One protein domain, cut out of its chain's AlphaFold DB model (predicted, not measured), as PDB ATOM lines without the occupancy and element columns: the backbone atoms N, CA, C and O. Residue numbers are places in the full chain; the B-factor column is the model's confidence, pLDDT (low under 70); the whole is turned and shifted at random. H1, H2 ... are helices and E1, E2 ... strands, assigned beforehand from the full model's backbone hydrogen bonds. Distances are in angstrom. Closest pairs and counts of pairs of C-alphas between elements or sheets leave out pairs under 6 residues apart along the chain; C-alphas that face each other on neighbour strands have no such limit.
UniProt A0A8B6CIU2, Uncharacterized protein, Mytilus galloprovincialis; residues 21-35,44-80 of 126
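AT A GLANCE: This is residues 21 to 35 and 44 to 80 of the 126 residues of an uncharacterized protein of Mytilus galloprovincialis (UniProt A0A8B6CIU2). A small, twisted sheet of three antiparallel strands forms the body, with a long loop, residues 53 to 64, joining E2 to E3, and a short helix, H1, off the sheet near the end of the printed part. The printed part has 52 residues, with E1, E2, E3 and H1 in that order along it, and the sheet runs E1, E2, E3. The class is mixed, helices and strands, though under half of the residues are in named elements. The whole is only just compact, close to loose, with a radius of gyration of the C-alphas of 11.9 A and spans of 33 by 29 by 18 A.

HOW THE PARTS SIT: Look first at E1, residues 26 to 30, an edge strand antiparallel to E2, residues 46 to 52, at 138 degrees. Here N 27 and O 50 are within hydrogen-bond range at 2.8 A, and the C-alphas of Ala 26 and Leu 51 face each other at 4.7 A. On E2, the inner strand, find N 51, which is 2.8 A from O 66 of E3, residues 65 to 67; this antiparallel hairpin stands at 117 degrees. The sheet is only just strongly twisted, its C-alphas up to 4.3 A off the best plane. H1, residues 73 to 78, is not on the sheet; it is apart from E2, and only just apart from E1, at 8.1 A. In H1, 0 of 2 O i to N i+4 pairs and 1 of 3 O i to N i+3 pairs are within range.

IN THESE COORDINATES: Find C-alpha 26 at (231.954, 246.407, 190.166); E1 runs 13.3 A from there. E2 spans 15.7 A, E3 6.8 A, and H1 9.6 A, ending at C-alpha 78, (223.763, 249.892, 196.241).

THE WHOLE: The C-alphas of Ala 35 and Asn 80 are farthest apart, at 35.8 A. Residues 36 to 43 are not printed, and C-alphas 35 and 44 are 10.4 A apart across this cut. The link from E2 to E3 is long. Residues 70 to 80 have pLDDT under 70.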
ATOM      1  N   TYR A  21     231.904 253.520 182.485       84.44
ATOM      2  CA  TYR A  21     232.330 252.966 183.761       84.44
ATOM      3  C   TYR A  21     233.179 253.964 184.538       84.44
ATOM      4  O   TYR A  21     233.905 254.770 183.951       84.44
ATOM      5  N   LYS A  22     233.120 253.881 185.866       86.81
ATOM      6  CA  LYS A  22     233.898 254.716 186.782       86.81
ATOM      7  C   LYS A  22     234.780 253.857 187.683       86.81
ATOM      8  O   LYS A  22     234.531 252.673 187.901       86.81
ATOM      9  N   VAL A  23     235.833 254.473 188.219       87.75
ATOM     10  CA  VAL A  23     236.664 253.854 189.259       87.75
ATOM     11  C   VAL A  23     235.781 253.509 190.461       87.75
ATOM     12  O   VAL A  23     234.995 254.339 190.914       87.75
ATOM     13  N   GLY A  24     235.900 252.279 190.958       84.88
ATOM     14  CA  GLY A  24     235.074 251.734 192.037       84.88
ATOM     15  C   GLY A  24     233.806 251.003 191.584       84.88
ATOM     16  O   GLY A  24     233.161 250.377 192.425       84.88
ATOM     17  N   ASP A  25     233.457 251.019 190.292       85.25
ATOM     18  CA  ASP A  25     232.370 250.180 189.785       85.25
ATOM     19  C   ASP A  25     232.767 248.699 189.832       85.25
ATOM     20  O   ASP A  25     233.899 248.325 189.509       85.25
ATOM     21  N   ALA A  26     231.809 247.854 190.214       85.00
ATOM     22  CA  ALA A  26     231.954 246.407 190.166       85.00
ATOM     23  C   ALA A  26     231.498 245.873 188.802       85.00
ATOM     24  O   ALA A  26     230.372 246.130 188.364       85.00
ATOM     25  N   VAL A  27     232.367 245.113 188.143       85.19
ATOM     26  CA  VAL A  27     232.159 244.577 186.796       85.19
ATOM     27  C   VAL A  27     232.485 243.094 186.734       85.19
ATOM     28  O   VAL A  27     233.301 242.598 187.501       85.19
ATOM     29  N   TRP A  28     231.851 242.390 185.799       87.50
ATOM     30  CA  TRP A  28     232.184 241.005 185.482       87.50
ATOM     31  C   TRP A  28     233.076 240.973 184.251       87.50
ATOM     32  O   TRP A  28     232.788 241.637 183.253       87.50
ATOM     33  N   VAL A  29     234.150 240.189 184.307       88.19
ATOM     34  CA  VAL A  29     235.112 240.104 183.205       88.19
ATOM     35  C   VAL A  29     234.744 238.945 182.292       88.19
ATOM     36  O   VAL A  29     234.539 237.818 182.749       88.19
ATOM     37  N   TYR A  30     234.667 239.218 180.989       88.94
ATOM     38  CA  TYR A  30     234.505 238.177 179.982       88.94
ATOM     39  C   TYR A  30     235.829 237.441 179.776       88.94
ATOM     40  O   TYR A  30     236.802 238.014 179.287       88.94
ATOM     41  N   ASN A  31     235.852 236.161 180.122       87.19
ATOM     42  CA  ASN A  31     236.980 235.268 179.935       87.19
ATOM     43  C   ASN A  31     236.525 234.017 179.158       87.19
ATOM     44  O   ASN A  31     236.017 233.066 179.754       87.19
ATOM     45  N   PRO A  32     236.701 233.977 177.823       83.75
ATOM     46  CA  PRO A  32     236.306 232.834 176.999       83.75
ATOM     47  C   PRO A  32     237.274 231.641 177.097       83.75
ATOM     48  O   PRO A  32     237.155 230.698 176.307       83.75
ATOM     49  N   SER A  33     238.243 231.679 178.018       87.00
ATOM     50  CA  SER A  33     239.206 230.598 178.225       87.00
ATOM     51  C   SER A  33     238.502 229.277 178.521       87.00
ATOM     52  O   SER A  33     237.647 229.185 179.400       87.00
ATOM     53  N   LYS A  34     238.888 228.234 177.781       87.19
ATOM     54  CA  LYS A  34     238.307 226.894 177.893       87.19
ATOM     55  C   LYS A  34     239.145 226.042 178.833       87.19
ATOM     56  O   LYS A  34     240.340 225.863 178.601       87.19
ATOM     57  N   ALA A  35     238.518 225.441 179.839       86.94
ATOM     58  CA  ALA A  35     239.186 224.411 180.632       86.94
ATOM     59  C   ALA A  35     239.182 223.075 179.868       86.94
ATOM     60  O   ALA A  35     238.127 222.621 179.412       86.94
ATOM     61  N   SER A  44     231.092 228.762 182.683       86.19
ATOM     62  CA  SER A  44     230.851 230.202 182.768       86.19
ATOM     63  C   SER A  44     231.954 230.939 182.018       86.19
ATOM     64  O   SER A  44     233.135 230.739 182.289       86.19
ATOM     65  N   LYS A  45     231.554 231.820 181.099       88.75
ATOM     66  CA  LYS A  45     232.468 232.733 180.398       88.75
ATOM     67  C   LYS A  45     232.742 234.008 181.188       88.75
ATOM     68  O   LYS A  45     233.500 234.853 180.731       88.75
ATOM     69  N   TRP A  46     232.078 234.188 182.325       88.94
ATOM     70  CA  TRP A  46     232.168 235.395 183.130       88.94
ATOM     71  C   TRP A  46     232.868 235.071 184.441       88.94
ATOM     72  O   TRP A  46     232.489 234.125 185.139       88.94
ATOM     73  N   THR A  47     233.899 235.842 184.760       86.25
ATOM     74  CA  THR A  47     234.677 235.702 185.989       86.25
ATOM     75  C   THR A  47     234.399 236.895 186.885       86.25
ATOM     76  O   THR A  47     234.682 238.011 186.463       86.25
ATOM     77  N   GLY A  48     233.875 236.596 188.082       76.88
ATOM     78  CA  GLY A  48     233.878 237.372 189.329       76.88
ATOM     79  C   GLY A  48     233.463 238.851 189.298       76.88
ATOM     80  O   GLY A  48     233.562 239.524 188.281       76.88
ATOM     81  N   PRO A  49     233.048 239.414 190.444       85.19
ATOM     82  CA  PRO A  49     233.038 240.857 190.598       85.19
ATOM     83  C   PRO A  49     234.480 241.366 190.719       85.19
ATOM     84  O   PRO A  49     235.228 241.014 191.633       85.19
ATOM     85  N   TYR A  50     234.859 242.223 189.788       86.50
ATOM     86  CA  TYR A  50     236.098 242.977 189.792       86.50
ATOM     87  C   TYR A  50     235.797 244.448 190.043       86.50
ATOM     88  O   TYR A  50     234.819 244.974 189.523       86.50
ATOM     89  N   LEU A  51     236.649 245.123 190.805       89.06
ATOM     90  CA  LEU A  51     236.599 246.571 190.958       89.06
ATOM     91  C   LEU A  51     237.510 247.239 189.947       89.06
ATOM     92  O   LEU A  51     238.691 246.901 189.849       89.06
ATOM     93  N   ILE A  52     236.978 248.239 189.260       87.69
ATOM     94  CA  ILE A  52     237.764 249.101 188.386       87.69
ATOM     95  C   ILE A  52     238.635 250.026 189.238       87.69
ATOM     96  O   ILE A  52     238.123 250.775 190.066       87.69
ATOM     97  N   ILE A  53     239.947 250.007 189.009       87.75
ATOM     98  CA  ILE A  53     240.922 250.866 189.702       87.75
ATOM     99  C   ILE A  53     241.237 252.104 188.861       87.75
ATOM    100  O   ILE A  53     241.448 253.185 189.400       87.75
ATOM    101  N   ALA A  54     241.267 251.948 187.538       85.69
ATOM    102  CA  ALA A  54     241.565 253.024 186.602       85.69
ATOM    103  C   ALA A  54     240.810 252.821 185.284       85.69
ATOM    104  O   ALA A  54     240.778 251.712 184.742       85.69
ATOM    105  N   VAL A  55     240.242 253.906 184.758       86.06
ATOM    106  CA  VAL A  55     239.548 253.953 183.461       86.06
ATOM    107  C   VAL A  55     240.341 254.849 182.521       86.06
ATOM    108  O   VAL A  55     240.804 255.910 182.931       86.06
ATOM    109  N   PHE A  56     240.480 254.437 181.262       80.00
ATOM    110  CA  PHE A  56     241.040 255.281 180.210       80.00
ATOM    111  C   PHE A  56     239.971 255.488 179.156       80.00
ATOM    112  O   PHE A  56     239.562 254.515 178.528       80.00
ATOM    113  N   THR A  57     239.510 256.736 179.012       77.56
ATOM    114  CA  THR A  57     238.396 257.132 178.133       77.56
ATOM    115  C   THR A  57     237.213 256.164 178.238       77.56
ATOM    116  O   THR A  57     236.417 256.297 179.161       77.56
ATOM    117  N   ASN A  58     237.134 255.164 177.354       71.38
ATOM    118  CA  ASN A  58     236.046 254.179 177.288       71.38
ATOM    119  C   ASN A  58     236.524 252.715 177.379       71.38
ATOM    120  O   ASN A  58     235.731 251.794 177.184       71.38
ATOM    121  N   LEU A  59     237.814 252.480 177.630       76.44
ATOM    122  CA  LEU A  59     238.434 251.155 177.650       76.44
ATOM    123  C   LEU A  59     238.945 250.819 179.052       76.44
ATOM    124  O   LEU A  59     239.648 251.604 179.696       76.44
ATOM    125  N   ILE A  60     238.633 249.606 179.507       80.88
ATOM    126  CA  ILE A  60     239.120 249.077 180.780       80.88
ATOM    127  C   ILE A  60     239.933 247.820 180.501       80.88
ATOM    128  O   ILE A  60     239.448 246.881 179.875       80.88
ATOM    129  N   HIS A  61     241.176 247.812 180.980       81.31
ATOM    130  CA  HIS A  61     242.054 246.649 180.894       81.31
ATOM    131  C   HIS A  61     241.918 245.783 182.150       81.31
ATOM    132  O   HIS A  61     241.712 246.315 183.241       81.31
ATOM    133  N   HIS A  62     242.080 244.466 182.014       78.88
ATOM    134  CA  HIS A  62     241.975 243.523 183.132       78.88
ATOM    135  C   HIS A  62     243.023 243.783 184.227       78.88
ATOM    136  O   HIS A  62     242.692 243.707 185.404       78.88
ATOM    137  N   ASP A  63     244.238 244.210 183.865       81.12
ATOM    138  CA  ASP A  63     245.295 244.579 184.834       81.12
ATOM    139  C   ASP A  63     244.948 245.794 185.703       81.12
ATOM    140  O   ASP A  63     245.581 246.057 186.723       81.12
ATOM    141  N   ARG A  64     243.946 246.574 185.290       81.81
ATOM    142  CA  ARG A  64     243.469 247.761 186.016       81.81
ATOM    143  C   ARG A  64     242.240 247.447 186.853       81.81
ATOM    144  O   ARG A  64     241.523 248.356 187.273       81.81
ATOM    145  N   MET A  65     242.002 246.163 187.088       86.00
ATOM    146  CA  MET A  65     240.939 245.664 187.926       86.00
ATOM    147  C   MET A  65     241.513 244.870 189.095       86.00
ATOM    148  O   MET A  65     242.520 244.177 188.969       86.00
ATOM    149  N   LYS A  66     240.858 244.962 190.249       85.06
ATOM    150  CA  LYS A  66     241.188 244.160 191.431       85.06
ATOM    151  C   LYS A  66     240.041 243.204 191.731       85.06
ATOM    152  O   LYS A  66     238.887 243.612 191.583       85.06
ATOM    153  N   PRO A  67     240.321 241.961 192.155       83.44
ATOM    154  CA  PRO A  67     239.267 241.085 192.643       83.44
ATOM    155  C   PRO A  67     238.552 241.776 193.808       83.44
ATOM    156  O   PRO A  67     239.195 242.373 194.677       83.44
ATOM    157  N   PHE A  68     237.223 241.750 193.805       81.62
ATOM    158  CA  PHE A  68     236.444 242.293 194.909       81.62
ATOM    159  C   PHE A  68     236.550 241.357 196.122       81.62
ATOM    160  O   PHE A  68     236.193 240.187 196.031       81.62
ATOM    161  N   ILE A  69     237.051 241.871 197.250       73.81
ATOM    162  CA  ILE A  69     237.335 241.086 198.474       73.81
ATOM    163  C   ILE A  69     236.162 241.148 199.489       73.81
ATOM    164  O   ILE A  69     236.245 240.606 200.585       73.81
ATOM    165  N   GLY A  70     235.035 241.785 199.150       69.12
ATOM    166  CA  GLY A  70     233.874 241.917 200.046       69.12
ATOM    167  C   GLY A  70     232.789 240.847 199.863       69.12
ATOM    168  O   GLY A  70     232.778 240.124 198.867       69.12
ATOM    169  N   SER A  71     231.819 240.799 200.793       66.06
ATOM    170  CA  SER A  71     230.585 240.025 200.582       66.06
ATOM    171  C   SER A  71     229.777 240.620 199.426       66.06
ATOM    172  O   SER A  71     229.570 241.838 199.351       66.06
ATOM    173  N   PHE A  72     229.309 239.747 198.536       60.66
ATOM    174  CA  PHE A  72     228.493 240.090 197.373       60.66
ATOM    175  C   PHE A  72     227.160 240.764 197.759       60.66
ATOM    176  O   PHE A  72     226.603 241.526 196.969       60.66
ATOM    177  N   ASP A  73     226.688 240.562 198.993       57.44
ATOM    178  CA  ASP A  73     225.395 241.060 199.488       57.44
ATOM    179  C   ASP A  73     225.315 242.596 199.519       57.44
ATOM    180  O   ASP A  73     224.281 243.191 199.210       57.44
ATOM    181  N   ASN A  74     226.439 243.269 199.784       51.97
ATOM    182  CA  ASN A  74     226.511 244.734 199.815       51.97
ATOM    183  C   ASN A  74     226.441 245.381 198.417       51.97
ATOM    184  O   ASN A  74     226.261 246.599 198.309       51.97
ATOM    185  N   TRP A  75     226.597 244.600 197.339       54.78
ATOM    186  CA  TRP A  75     226.520 245.092 195.959       54.78
ATOM    187  C   TRP A  75     225.077 245.202 195.457       54.78
ATOM    188  O   TRP A  75     224.732 246.191 194.808       54.78
ATOM    189  N   LEU A  76     224.212 244.245 195.813       54.56
ATOM    190  CA  LEU A  76     222.796 244.262 195.424       54.56
ATOM    191  C   LEU A  76     222.039 245.452 196.040       54.56
ATOM    192  O   LEU A  76     221.153 246.013 195.401       54.56
ATOM    193  N   LEU A  77     222.438 245.904 197.232       47.62
ATOM    194  CA  LEU A  77     221.788 247.011 197.946       47.62
ATOM    195  C   LEU A  77     222.140 248.404 197.386       47.62
ATOM    196  O   LEU A  77     221.327 249.323 197.462       47.62
ATOM    197  N   LYS A  78     223.325 248.584 196.779       48.66
ATOM    198  CA  LYS A  78     223.763 249.892 196.241       48.66
ATOM    199  C   LYS A  78     223.115 250.262 194.904       48.66
ATOM    200  O   LYS A  78     223.056 251.446 194.576       48.66
ATOM    201  N   ASN A  79     222.614 249.279 194.155       48.12
ATOM    202  CA  ASN A  79     221.956 249.503 192.864       48.12
ATOM    203  C   ASN A  79     220.489 249.946 193.004       48.12
ATOM    204  O   ASN A  79     219.935 250.486 192.053       48.12
ATOM    205  N   ASN A  80     219.883 249.803 194.187       48.16
ATOM    206  CA  ASN A  80     218.488 250.201 194.411       48.16
ATOM    207  C   ASN A  80     218.322 251.698 194.727       48.16
ATOM    208  O   ASN A  80     217.227 252.229 194.589       48.16
TER     209      ASN A  80